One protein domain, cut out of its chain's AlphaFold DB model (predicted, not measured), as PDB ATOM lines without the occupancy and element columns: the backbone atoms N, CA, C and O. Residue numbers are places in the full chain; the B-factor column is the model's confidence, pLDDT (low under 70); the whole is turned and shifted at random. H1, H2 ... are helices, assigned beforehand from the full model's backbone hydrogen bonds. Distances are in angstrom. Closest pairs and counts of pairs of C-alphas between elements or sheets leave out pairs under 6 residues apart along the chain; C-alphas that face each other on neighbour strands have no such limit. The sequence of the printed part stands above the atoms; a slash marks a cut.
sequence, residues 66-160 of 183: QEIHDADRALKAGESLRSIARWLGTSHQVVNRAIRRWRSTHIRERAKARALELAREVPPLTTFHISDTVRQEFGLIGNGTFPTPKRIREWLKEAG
ATOM      1  N   GLN A  66     384.350 403.109 297.631       86.12
ATOM      2  CA  GLN A  66     385.270 404.029 298.299       86.12
ATOM      3  C   GLN A  66     386.473 404.377 297.411       86.12
ATOM      4  O   GLN A  66     386.751 405.552 297.195       86.12
ATOM      5  N   GLU A  67     387.129 403.379 296.807       88.12
ATOM      6  CA  GLU A  67     388.245 403.621 295.877       88.12
ATOM      7  C   GLU A  67     387.811 404.466 294.672       88.12
ATOM      8  O   GLU A  67     388.578 405.299 294.193       88.12
ATOM      9  N   ILE A  68     386.589 404.267 294.165       90.00
ATOM     10  CA  ILE A  68     386.061 405.067 293.052       90.00
ATOM     11  C   ILE A  68     385.809 406.513 293.493       90.00
ATOM     12  O   ILE A  68     386.100 407.434 292.730       90.00
ATOM     13  N   HIS A  69     385.295 406.714 294.705       87.94
ATOM     14  CA  HIS A  69     385.050 408.039 295.264       87.94
ATOM     15  C   HIS A  69     386.353 408.817 295.487       87.94
ATOM     16  O   HIS A  69     386.470 409.974 295.079       87.94
ATOM     17  N   ASP A  70     387.365 408.171 296.065       90.81
ATOM     18  CA  ASP A  70     388.666 408.800 296.295       90.81
ATOM     19  C   ASP A  70     389.390 409.081 294.969       90.81
ATOM     20  O   ASP A  70     389.969 410.153 294.789       90.81
ATOM     21  N   ALA A  71     389.266 408.180 293.988       90.75
ATOM     22  CA  ALA A  71     389.756 408.403 292.630       90.75
ATOM     23  C   ALA A  71     389.046 409.574 291.925       90.75
ATOM     24  O   ALA A  71     389.687 410.333 291.199       90.75
ATOM     25  N   ASP A  72     387.735 409.745 292.128       92.50
ATOM     26  CA  ASP A  72     386.985 410.886 291.595       92.50
ATOM     27  C   ASP A  72     387.440 412.213 292.212       92.50
ATOM     28  O   ASP A  72     387.623 413.200 291.493       92.50
ATOM     29  N   ARG A  73     387.653 412.229 293.534       91.94
ATOM     30  CA  ARG A  73     388.151 413.394 294.274       91.94
ATOM     31  C   ARG A  73     389.549 413.791 293.803       91.94
ATOM     32  O   ARG A  73     389.762 414.960 293.493       91.94
ATOM     33  N   ALA A  74     390.463 412.829 293.684       91.06
ATOM     34  CA  ALA A  74     391.816 413.062 293.181       91.06
ATOM     35  C   ALA A  74     391.803 413.617 291.746       91.06
ATOM     36  O   ALA A  74     392.492 414.588 291.440       91.06
ATOM     37  N   LEU A  75     390.947 413.068 290.874       91.62
ATOM     38  CA  LEU A  75     390.806 413.553 289.499       91.62
ATOM     39  C   LEU A  75     390.279 414.999 289.444       91.62
ATOM     40  O   LEU A  75     390.732 415.780 288.612       91.62
ATOM     41  N   LYS A  76     389.342 415.374 290.327       91.19
ATOM     42  CA  LYS A  76     388.851 416.761 290.463       91.19
ATOM     43  C   LYS A  76     389.909 417.713 291.022       91.19
ATOM     44  O   LYS A  76     389.915 418.877 290.641       91.19
ATOM     45  N   ALA A  77     390.807 417.219 291.871       91.62
ATOM     46  CA  ALA A  77     391.960 417.965 292.374       91.62
ATOM     47  C   ALA A  77     393.086 418.130 291.330       91.62
ATOM     48  O   ALA A  77     394.104 418.750 291.619       91.62
ATOM     49  N   GLY A  78     392.911 417.594 290.115       92.88
ATOM     50  CA  GLY A  78     393.861 417.730 289.011       92.88
ATOM     51  C   GLY A  78     394.853 416.573 288.875       92.88
ATOM     52  O   GLY A  78     395.726 416.625 288.007       92.88
ATOM     53  N   GLU A  79     394.735 415.503 289.668       92.31
ATOM     54  CA  GLU A  79     395.605 414.340 289.496       92.31
ATOM     55  C   GLU A  79     395.350 413.608 288.174       92.31
ATOM     56  O   GLU A  79     394.218 413.389 287.737       92.31
ATOM     57  N   SER A  80     396.429 413.134 287.545       94.38
ATOM     58  CA  SER A  80     396.309 412.346 286.319       94.38
ATOM     59  C   SER A  80     395.757 410.942 286.589       94.38
ATOM     60  O   SER A  80     396.163 410.251 287.526       94.38
ATOM     61  N   LEU A  81     394.932 410.433 285.666       90.69
ATOM     62  CA  LEU A  81     394.426 409.053 285.702       90.69
ATOM     63  C   LEU A  81     395.541 407.999 285.797       90.69
ATOM     64  O   LEU A  81     395.322 406.913 286.333       90.69
ATOM     65  N   ARG A  82     396.734 408.292 285.261       88.69
ATOM     66  CA  ARG A  82     397.900 407.402 285.355       88.69
ATOM     67  C   ARG A  82     398.453 407.355 286.780       88.69
ATOM     68  O   ARG A  82     398.813 406.270 287.222       88.69
ATOM     69  N   SER A  83     398.498 408.489 287.481       88.50
ATOM     70  CA  SER A  83     398.915 408.566 288.889       88.50
ATOM     71  C   SER A  83     397.969 407.766 289.784       88.50
ATOM     72  O   SER A  83     398.391 406.818 290.444       88.50
ATOM     73  N   ILE A  84     396.668 408.047 289.673       88.75
ATOM     74  CA  ILE A  84     395.606 407.374 290.430       88.75
ATOM     75  C   ILE A  84     395.642 405.857 290.189       88.75
ATOM     76  O   ILE A  84     395.546 405.051 291.112       88.75
ATOM     77  N   ALA A  85     395.842 405.439 288.936       86.94
ATOM     78  CA  ALA A  85     395.953 404.029 288.585       86.94
ATOM     79  C   ALA A  85     397.170 403.332 289.216       86.94
ATOM     80  O   ALA A  85     397.059 402.158 289.578       86.94
ATOM     81  N   ARG A  86     398.309 404.029 289.376       83.12
ATOM     82  CA  ARG A  86     399.487 403.488 290.075       83.12
ATOM     83  C   ARG A  86     399.216 403.297 291.560       83.12
ATOM     84  O   ARG A  86     399.468 402.201 292.044       83.12
ATOM     85  N   TRP A  87     398.676 404.315 292.235       84.56
ATOM     86  CA  TRP A  87     398.308 404.229 293.654       84.56
ATOM     87  C   TRP A  87     397.366 403.055 293.903       84.56
ATOM     88  O   TRP A  87     397.614 402.214 294.763       84.56
ATOM     89  N   LEU A  88     396.321 402.954 293.084       83.38
ATOM     90  CA  LEU A  88     395.364 401.881 293.230       83.38
ATOM     91  C   LEU A  88     395.980 400.533 292.836       83.38
ATOM     92  O   LEU A  88     395.539 399.524 293.360       83.38
ATOM     93  N   GLY A  89     396.942 400.450 291.914       80.75
ATOM     94  CA  GLY A  89     397.471 399.179 291.391       80.75
ATOM     95  C   GLY A  89     396.574 398.563 290.307       80.75
ATOM     96  O   GLY A  89     396.241 397.376 290.330       80.75
ATOM     97  N   THR A  90     396.072 399.393 289.393       83.00
ATOM     98  CA  THR A  90     395.148 399.028 288.299       83.00
ATOM     99  C   THR A  90     395.523 399.783 287.019       83.00
ATOM    100  O   THR A  90     396.488 400.540 286.991       83.00
ATOM    101  N   SER A  91     394.811 399.550 285.915       85.75
ATOM    102  CA  SER A  91     394.986 400.328 284.692       85.75
ATOM    103  C   SER A  91     394.153 401.612 284.727       85.75
ATOM    104  O   SER A  91     393.017 401.632 285.202       85.75
ATOM    105  N   HIS A  92     394.686 402.682 284.135       85.69
ATOM    106  CA  HIS A  92     393.975 403.959 283.998       85.69
ATOM    107  C   HIS A  92     392.644 403.816 283.236       85.69
ATOM    108  O   HIS A  92     391.694 404.539 283.514       85.69
ATOM    109  N   GLN A  93     392.543 402.854 282.309       88.19
ATOM    110  CA  GLN A  93     391.298 402.548 281.599       88.19
ATOM    111  C   GLN A  93     390.219 401.990 282.534       88.19
ATOM    112  O   GLN A  93     389.049 402.348 282.398       88.19
ATOM    113  N   VAL A  94     390.599 401.128 283.484       86.56
ATOM    114  CA  VAL A  94     389.676 400.578 284.487       86.56
ATOM    115  C   VAL A  94     389.208 401.682 285.429       86.56
ATOM    116  O   VAL A  94     388.006 401.795 285.653       86.56
ATOM    117  N   VAL A  95     390.125 402.532 285.903       88.25
ATOM    118  CA  VAL A  95     389.798 403.691 286.752       88.25
ATOM    119  C   VAL A  95     388.837 404.636 286.031       88.25
ATOM    120  O   VAL A  95     387.758 404.918 286.540       88.25
ATOM    121  N   ASN A  96     389.164 405.053 284.806       91.31
ATOM    122  CA  ASN A  96     388.320 405.959 284.027       91.31
ATOM    123  C   ASN A  96     386.920 405.372 283.786       91.31
ATOM    124  O   ASN A  96     385.907 406.040 283.982       91.31
ATOM    125  N   ARG A  97     386.839 404.089 283.409       89.38
ATOM    126  CA  ARG A  97     385.551 403.409 283.216       89.38
ATOM    127  C   ARG A  97     384.734 403.368 284.509       89.38
ATOM    128  O   ARG A  97     383.528 403.606 284.456       89.38
ATOM    129  N   ALA A  98     385.372 403.065 285.638       88.06
ATOM    130  CA  ALA A  98     384.712 402.998 286.935       88.06
ATOM    131  C   ALA A  98     384.186 404.372 287.374       88.06
ATOM    132  O   ALA A  98     383.009 404.476 287.710       88.06
ATOM    133  N   ILE A  99     385.001 405.429 287.262       90.19
ATOM    134  CA  ILE A  99     384.602 406.807 287.585       90.19
ATOM    135  C   ILE A  99     383.452 407.264 286.689       90.19
ATOM    136  O   ILE A  99     382.454 407.771 287.192       90.19
ATOM    137  N   ARG A 100     383.536 407.067 285.364       89.31
ATOM    138  CA  ARG A 100     382.452 407.467 284.445       89.31
ATOM    139  C   ARG A 100     381.140 406.773 284.789       89.31
ATOM    140  O   ARG A 100     380.103 407.431 284.854       89.31
ATOM    141  N   ARG A 101     381.193 405.459 285.036       87.75
ATOM    142  CA  ARG A 101     380.021 404.686 285.458       87.75
ATOM    143  C   ARG A 101     379.457 405.224 286.773       87.75
ATOM    144  O   ARG A 101     378.270 405.520 286.813       87.75
ATOM    145  N   TRP A 102     380.296 405.413 287.788       86.88
ATOM    146  CA  TRP A 102     379.881 405.944 289.087       86.88
ATOM    147  C   TRP A 102     379.277 407.350 288.996       86.88
ATOM    148  O   TRP A 102     378.195 407.577 289.524       86.88
ATOM    149  N   ARG A 103     379.891 408.275 288.246       86.62
ATOM    150  CA  ARG A 103     379.325 409.615 288.014       86.62
ATOM    151  C   ARG A 103     377.948 409.520 287.372       86.62
ATOM    152  O   ARG A 103     377.013 410.161 287.834       86.62
ATOM    153  N   SER A 104     377.801 408.688 286.339       85.38
ATOM    154  CA  SER A 104     376.503 408.500 285.687       85.38
ATOM    155  C   SER A 104     375.449 407.892 286.611       85.38
ATOM    156  O   SER A 104     374.311 408.343 286.584       85.38
ATOM    157  N   THR A 105     375.792 406.904 287.445       85.25
ATOM    158  CA  THR A 105     374.836 406.325 288.400       85.25
ATOM    159  C   THR A 105     374.466 407.340 289.471       85.25
ATOM    160  O   THR A 105     373.286 407.520 289.742       85.25
ATOM    161  N   HIS A 106     375.445 408.079 289.989       85.75
ATOM    162  CA  HIS A 106     375.223 409.081 291.020       85.75
ATOM    163  C   HIS A 106     374.374 410.259 290.517       85.75
ATOM    164  O   HIS A 106     373.443 410.681 291.196       85.75
ATOM    165  N   ILE A 107     374.617 410.747 289.295       86.00
ATOM    166  CA  ILE A 107     373.763 411.760 288.650       86.00
ATOM    167  C   ILE A 107     372.330 411.240 288.503       86.00
ATOM    168  O   ILE A 107     371.387 411.973 288.778       86.00
ATOM    169  N   ARG A 108     372.147 409.971 288.114       86.38
ATOM    170  CA  ARG A 108     370.810 409.369 287.989       86.38
ATOM    171  C   ARG A 108     370.084 409.282 289.326       86.38
ATOM    172  O   ARG A 108     368.891 409.555 289.372       86.38
ATOM    173  N   GLU A 109     370.788 408.912 290.390       88.56
ATOM    174  CA  GLU A 109     370.230 408.850 291.743       88.56
ATOM    175  C   GLU A 109     369.845 410.237 292.257       88.56
ATOM    176  O   GLU A 109     368.730 410.412 292.742       88.56
ATOM    177  N   ARG A 110     370.710 411.244 292.074       88.94
ATOM    178  CA  ARG A 110     370.401 412.633 292.451       88.94
ATOM    179  C   ARG A 110     369.237 413.202 291.645       88.94
ATOM    180  O   ARG A 110     368.353 413.817 292.225       88.94
ATOM    181  N   ALA A 111     369.194 412.943 290.339       88.75
ATOM    182  CA  ALA A 111     368.076 413.332 289.484       88.75
ATOM    183  C   ALA A 111     366.760 412.668 289.921       88.75
ATOM    184  O   ALA A 111     365.720 413.321 289.925       88.75
ATOM    185  N   LYS A 112     366.793 411.388 290.327       91.50
ATOM    186  CA  LYS A 112     365.622 410.697 290.887       91.50
ATOM    187  C   LYS A 112     365.175 411.334 292.203       91.50
ATOM    188  O   LYS A 112     363.993 411.613 292.350       91.50
ATOM    189  N   ALA A 113     366.097 411.575 293.135       91.94
ATOM    190  CA  ALA A 113     365.779 412.214 294.412       91.94
ATOM    191  C   ALA A 113     365.144 413.594 294.198       91.94
ATOM    192  O   ALA A 113     364.069 413.867 294.725       91.94
ATOM    193  N   ARG A 114     365.738 414.406 293.321       91.88
ATOM    194  CA  ARG A 114     365.223 415.730 292.978       91.88
ATOM    195  C   ARG A 114     363.848 415.684 292.316       91.88
ATOM    196  O   ARG A 114     362.975 416.471 292.654       91.88
ATOM    197  N   ALA A 115     363.617 414.730 291.415       89.75
ATOM    198  CA  ALA A 115     362.300 414.527 290.817       89.75
ATOM    199  C   ALA A 115     361.222 414.195 291.863       89.75
ATOM    200  O   ALA A 115     360.083 414.635 291.726       89.75
ATOM    201  N   LEU A 116     361.574 413.426 292.898       90.44
ATOM    202  CA  LEU A 116     360.666 413.084 293.993       90.44
ATOM    203  C   LEU A 116     360.397 414.269 294.927       90.44
ATOM    204  O   LEU A 116     359.294 414.367 295.455       90.44
ATOM    205  N   GLU A 117     361.371 415.159 295.120       90.62
ATOM    206  CA  GLU A 117     361.168 416.424 295.837       90.62
ATOM    207  C   GLU A 117     360.183 417.325 295.089       90.62
ATOM    208  O   GLU A 117     359.168 417.711 295.659       90.62
ATOM    209  N   LEU A 118     360.427 417.571 293.796       88.06
ATOM    210  CA  LEU A 118     359.563 418.401 292.947       88.06
ATOM    211  C   LEU A 118     358.131 417.853 292.852       88.06
ATOM    212  O   LEU A 118     357.169 418.607 292.756       88.06
ATOM    213  N   ALA A 119     357.966 416.530 292.904       86.38
ATOM    214  CA  ALA A 119     356.649 415.901 292.897       86.38
ATOM    215  C   ALA A 119     355.832 416.140 294.177       86.38
ATOM    216  O   ALA A 119     354.632 415.882 294.176       86.38
ATOM    217  N   ARG A 120     356.468 416.588 295.266       85.81
ATOM    218  CA  ARG A 120     355.811 416.916 296.540       85.81
ATOM    219  C   ARG A 120     355.501 418.410 296.682       85.81
ATOM    220  O   ARG A 120     354.891 418.790 297.677       85.81
ATOM    221  N   GLU A 121     355.930 419.246 295.738       84.00
ATOM    222  CA  GLU A 121     355.658 420.685 295.758       84.00
ATOM    223  C   GLU A 121     354.171 420.987 295.501       84.00
ATOM    224  O   GLU A 121     353.459 420.218 294.850       84.00
ATOM    225  N   VAL A 122     353.700 422.121 296.032       76.50
ATOM    226  CA  VAL A 122     352.332 422.624 295.854       76.50
ATOM    227  C   VAL A 122     352.408 423.988 295.155       76.50
ATOM    228  O   VAL A 122     353.069 424.881 295.688       76.50
ATOM    229  N   PRO A 123     351.737 424.191 294.004       78.00
ATOM    230  CA  PRO A 123     350.863 423.245 293.301       78.00
ATOM    231  C   PRO A 123     351.627 422.069 292.652       78.00
ATOM    232  O   PRO A 123     352.791 422.229 292.286       78.00
ATOM    233  N   PRO A 124     350.980 420.897 292.479       77.62
ATOM    234  CA  PRO A 124     351.640 419.707 291.952       77.62
ATOM    235  C   PRO A 124     352.096 419.913 290.507       77.62
ATOM    236  O   PRO A 124     351.310 420.252 289.619       77.62
ATOM    237  N   LEU A 125     353.380 419.659 290.262       81.88
ATOM    238  CA  LEU A 125     353.982 419.783 288.941       81.88
ATOM    239  C   LEU A 125     353.677 418.565 288.063       81.88
ATOM    240  O   LEU A 125     353.589 417.425 288.521       81.88
ATOM    241  N   THR A 126     353.566 418.794 286.753       85.75
ATOM    242  CA  THR A 126     353.424 417.700 285.783       85.75
ATOM    243  C   THR A 126     354.741 416.944 285.608       85.75
ATOM    244  O   THR A 126     355.826 417.521 285.701       85.75
ATOM    245  N   THR A 127     354.678 415.662 285.230       87.00
ATOM    246  CA  THR A 127     355.886 414.870 284.922       87.00
ATOM    247  C   THR A 127     356.756 415.483 283.819       87.00
ATOM    248  O   THR A 127     357.955 415.216 283.781       87.00
ATOM    249  N   PHE A 128     356.169 416.277 282.914       87.94
ATOM    250  CA  PHE A 128     356.910 417.012 281.884       87.94
ATOM    251  C   PHE A 128     357.714 418.158 282.495       87.94
ATOM    252  O   PHE A 128     358.921 418.208 282.287       87.94
ATOM    253  N   HIS A 129     357.078 418.998 283.321       87.31
ATOM    254  CA  HIS A 129     357.773 420.074 284.033       87.31
ATOM    255  C   HIS A 129     358.877 419.534 284.938       87.31
ATOM    256  O   HIS A 129     360.013 419.977 284.830       87.31
ATOM    257  N   ILE A 130     358.592 418.504 285.742       89.50
ATOM    258  CA  ILE A 130     359.606 417.865 286.595       89.50
ATOM    259  C   ILE A 130     360.784 417.359 285.748       89.50
ATOM    260  O   ILE A 130     361.943 417.556 286.107       89.50
ATOM    261  N   SER A 131     360.507 416.716 284.608       89.06
ATOM    262  CA  SER A 131     361.552 416.229 283.705       89.06
ATOM    263  C   SER A 131     362.424 417.365 283.172       89.06
ATOM    264  O   SER A 131     363.642 417.202 283.121       89.06
ATOM    265  N   ASP A 132     361.830 418.482 282.760       89.25
ATOM    266  CA  ASP A 132     362.563 419.609 282.185       89.25
ATOM    267  C   ASP A 132     363.364 420.372 283.244       89.25
ATOM    268  O   ASP A 132     364.545 420.641 283.018       89.25
ATOM    269  N   THR A 133     362.797 420.604 284.432       88.94
ATOM    270  CA  THR A 133     363.512 421.208 285.566       88.94
ATOM    271  C   THR A 133     364.730 420.374 285.953       88.94
ATOM    272  O   THR A 133     365.846 420.886 286.014       88.94
ATOM    273  N   VAL A 134     364.562 419.057 286.122       89.62
ATOM    274  CA  VAL A 134     365.679 418.162 286.466       89.62
ATOM    275  C   VAL A 134     366.727 418.121 285.348       89.62
ATOM    276  O   VAL A 134     367.925 418.075 285.619       89.62
ATOM    277  N   ARG A 135     366.334 418.165 284.071       88.06
ATOM    278  CA  ARG A 135     367.311 418.225 282.969       88.06
ATOM    279  C   ARG A 135     368.154 419.491 283.020       88.06
ATOM    280  O   ARG A 135     369.369 419.405 282.838       88.06
ATOM    281  N   GLN A 136     367.523 420.636 283.266       86.19
ATOM    282  CA  GLN A 136     368.204 421.924 283.355       86.19
ATOM    283  C   GLN A 136     369.157 421.968 284.554       86.19
ATOM    284  O   GLN A 136     370.330 422.291 284.375       86.19
ATOM    285  N   GLU A 137     368.706 421.546 285.740       86.75
ATOM    286  CA  GLU A 137     369.518 421.552 286.967       86.75
ATOM    287  C   GLU A 137     370.787 420.687 286.854       86.75
ATOM    288  O   GLU A 137     371.844 421.051 287.370       86.75
ATOM    289  N   PHE A 138     370.713 419.549 286.157       83.75
ATOM    290  CA  PHE A 138     371.841 418.620 286.019       83.75
ATOM    291  C   PHE A 138     372.613 418.761 284.693       83.75
ATOM    292  O   PHE A 138     373.483 417.934 284.408       83.75
ATOM    293  N   GLY A 139     372.321 419.785 283.880       75.94
ATOM    294  CA  GLY A 139     373.006 420.032 282.603       75.94
ATOM    295  C   GLY A 139     372.813 418.915 281.569       75.94
ATOM    296  O   GLY A 139     373.695 418.650 280.750       75.94
ATOM    297  N   LEU A 140     371.676 418.219 281.618       72.88
ATOM    298  CA  LEU A 140     371.347 417.079 280.764       72.88
ATOM    299  C   LEU A 140     370.551 417.560 279.539       72.88
ATOM    300  O   LEU A 140     369.366 417.262 279.413       72.88
ATOM    301  N   ILE A 141     371.199 418.319 278.645       65.75
ATOM    302  CA  ILE A 141     370.586 418.964 277.463       65.75
ATOM    303  C   ILE A 141     371.033 418.248 276.163       65.75
ATOM    304  O   ILE A 141     372.221 417.992 275.984       65.75
ATOM    305  N   GLY A 142     370.092 417.879 275.270       57.62
ATOM    306  CA  GLY A 142     370.348 417.118 274.026       57.62
ATOM    307  C   GLY A 142     369.276 416.074 273.641       57.62
ATOM    308  O   GLY A 142     368.379 415.757 274.425       57.62
ATOM    309  N   ASN A 143     369.366 415.504 272.430       47.72
ATOM    310  CA  ASN A 143     368.430 414.481 271.931       47.72
ATOM    311  C   ASN A 143     368.689 413.120 272.607       47.72
ATOM    312  O   ASN A 143     369.781 412.568 272.502       47.72
ATOM    313  N   GLY A 144     367.689 412.578 273.315       58.38
ATOM    314  CA  GLY A 144     367.820 411.349 274.119       58.38
ATOM    315  C   GLY A 144     368.148 411.587 275.600       58.38
ATOM    316  O   GLY A 144     368.655 410.696 276.283       58.38
ATOM    317  N   THR A 145     367.878 412.791 276.105       68.81
ATOM    318  CA  THR A 145     368.245 413.213 277.457       68.81
ATOM    319  C   THR A 145     367.413 412.577 278.560       68.81
ATOM    320  O   THR A 145     366.178 412.572 278.571       68.81
ATOM    321  N   PHE A 146     368.158 412.037 279.516       74.88
ATOM    322  CA  PHE A 146     367.683 411.550 280.796       74.88
ATOM    323  C   PHE A 146     367.509 412.731 281.775       74.88
ATOM    324  O   PHE A 146     368.323 413.647 281.720       74.88
ATOM    325  N   PRO A 147     366.544 412.683 282.709       82.69
ATOM    326  CA  PRO A 147     365.414 411.754 282.738       82.69
ATOM    327  C   PRO A 147     364.384 412.104 281.656       82.69
ATOM    328  O   PRO A 147     364.307 413.245 281.223       82.69
ATOM    329  N   THR A 148     363.617 411.122 281.184       88.31
ATOM    330  CA  THR A 148     362.456 411.363 280.309       88.31
ATOM    331  C   THR A 148     361.178 411.447 281.146       88.31
ATOM    332  O   THR A 148     361.131 410.820 282.208       88.31
ATOM    333  N   PRO A 149     360.096 412.097 280.672       87.75
ATOM    334  CA  PRO A 149     358.831 412.155 281.413       87.75
ATOM    335  C   PRO A 149     358.275 410.769 281.779       87.75
ATOM    336  O   PRO A 149     357.782 410.559 282.885       87.75
ATOM    337  N   LYS A 150     358.434 409.779 280.884       89.00
ATOM    338  CA  LYS A 150     358.097 408.373 281.164       89.00
ATOM    339  C   LYS A 150     358.891 407.826 282.353       89.00
ATOM    340  O   LYS A 150     358.323 407.163 283.214       89.00
ATOM    341  N   ARG A 151     360.191 408.126 282.418       89.75
ATOM    342  CA  ARG A 151     361.062 407.676 283.505       89.75
ATOM    343  C   ARG A 151     360.728 408.354 284.833       89.75
ATOM    344  O   ARG A 151     360.750 407.682 285.857       89.75
ATOM    345  N   ILE A 152     360.368 409.640 284.809       89.06
ATOM    346  CA  ILE A 152     359.843 410.346 285.987       89.06
ATOM    347  C   ILE A 152     358.595 409.628 286.506       89.06
ATOM    348  O   ILE A 152     358.546 409.272 287.678       89.06
ATOM    349  N   ARG A 153     357.625 409.332 285.630       87.62
ATOM    350  CA  ARG A 153     356.391 408.623 286.005       87.62
ATOM    351  C   ARG A 153     356.666 407.272 286.672       87.62
ATOM    352  O   ARG A 153     356.035 406.953 287.674       87.62
ATOM    353  N   GLU A 154     357.609 406.495 286.138       90.44
ATOM    354  CA  GLU A 154     358.042 405.229 286.749       90.44
ATOM    355  C   GLU A 154     358.589 405.445 288.169       90.44
ATOM    356  O   GLU A 154     358.197 404.725 289.083       90.44
ATOM    357  N   TRP A 155     359.418 406.469 288.392       91.81
ATOM    358  CA  TRP A 155     359.948 406.775 289.725       91.81
ATOM    359  C   TRP A 155     358.894 407.259 290.715       91.81
ATOM    360  O   TRP A 155     358.968 406.886 291.883       91.81
ATOM    361  N   LEU A 156     357.921 408.061 290.271       88.81
ATOM    362  CA  LEU A 156     356.808 408.479 291.128       88.81
ATOM    363  C   LEU A 156     355.988 407.265 291.565       88.81
ATOM    364  O   LEU A 156     355.671 407.136 292.744       88.81
ATOM    365  N   LYS A 157     355.726 406.334 290.639       88.19
ATOM    366  CA  LYS A 157     355.034 405.077 290.937       88.19
ATOM    367  C   LYS A 157     355.821 404.199 291.914       88.19
ATOM    368  O   LYS A 157     355.244 403.699 292.870       88.19
ATOM    369  N   GLU A 158     357.132 404.044 291.710       88.88
ATOM    370  CA  GLU A 158     358.017 403.319 292.642       88.88
ATOM    371  C   GLU A 158     358.002 403.917 294.060       88.88
ATOM    372  O   GLU A 158     358.211 403.193 295.028       88.88
ATOM    373  N   ALA A 159     357.769 405.226 294.184       85.00
ATOM    374  CA  ALA A 159     357.716 405.940 295.457       85.00
ATOM    375  C   ALA A 159     356.296 406.079 296.046       85.00
ATOM    376  O   ALA A 159     356.150 406.714 297.087       85.00
ATOM    377  N   GLY A 160     355.264 405.528 295.394       82.94
ATOM    378  CA  GLY A 160     353.867 405.654 295.830       82.94
ATOM    379  C   GLY A 160     353.277 407.066 295.691       82.94
ATOM    380  O   GLY A 160     352.346 407.409 296.406       82.94
TER     381      GLY A 160
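What this domain is: This is residues 66 to 160 of the 183 residues of the protein "HTH_38 domain-containing protein" of archaeon 13_1_20CM_2_54_9 (UniProt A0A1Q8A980). A dumbbell of helices: the long helix H3 is the shaft, the small helical hairpin of H1 and H2 packs across its first end, and H4 and H5, which meet near their first residues in a corner, pack on its last end. Residues 103 to 110 of H3, between the two heads, touch no other helix, and residues 120 to 125 stick out beyond the second head. The printed part has 95 residues, with five named helices in the order H1, H2, H3, H4, H5 and no named strand; its class is all helix. It is loose, with a radius of gyration of the C-alphas of 17.0 A, and elongated, spanning 52 by 27 by 20 A.

How they stand to each other: H1, residues 66 to 76, and H2, residues 81 to 88, form a helical hairpin: they touch, closest at the C-alphas of Ala 71 and Ile 84, 6.3 A apart, at a shallow tilt of 32 degrees, opposite ways. H3, residues 92 to 118, is the hub and touches the four other helices. With residues 95 to 102 alone it touches H1, about perpendicular at 86 degrees; the closest C-alphas are those of Ile 68 and Ile 99, 5.9 A apart. With residues 92 to 96 alone it touches H2, about perpendicular at 85 degrees; the closest C-alphas, of Ala 85 and His 92, are 5.0 A apart. H4, residues 127 to 137, touches residues 111 to 118 of H3 alone, at a steep tilt of 48 degrees, opposite ways; the closest C-alphas, of Ala 115 and Ile 130, are 6.0 A apart. H5, residues 149 to 158, touches residues 112 to 116 of H3 alone, about perpendicular at 76 degrees, with the C-alphas of Leu 116 and Leu 156 closest at 6.7 A. H4 and H5 touch, also about perpendicular at 76 degrees, with the C-alphas of Phe 128 and Pro 149 closest at 5.2 A. H1 and H2 are both apart from H4 and H5. The helix packing is mostly crossed: of 6 pairs that touch, 1 is at a shallow tilt. In H1, H2, H3, H4 and H5 every O i to N i+4 pair is within hydrogen-bond range.

Where its parts are: H1, residues 66 to 76, begins at C-alpha 66 (385.270, 404.029, 298.299) and is 15.4 A long from first to last C-alpha. H2, residues 81 to 88, measures 10.4 A. H3, residues 92 to 118, measures 38.4 A, from C-alpha 92 at (393.975, 403.959, 283.998) to C-alpha 118 at (359.563, 418.401, 292.947). H4, residues 127 to 137, measures 15.3 A. H5, residues 149 to 158, measures 14.3 A and ends at C-alpha 158 (358.017, 403.319, 292.642).

The domain as a whole: The two C-alphas farthest apart are those of Arg 86 and Pro 123, at 52.6 A. The printed part has no cut. The links from H1 to H2 and from H2 to H3 are tight, that from H3 to H4 is short, and that from H4 to H5, 11 residues, is long. Mean pLDDT of the printed part is 85.9; residues 141 to 145, in the long link, are under 70.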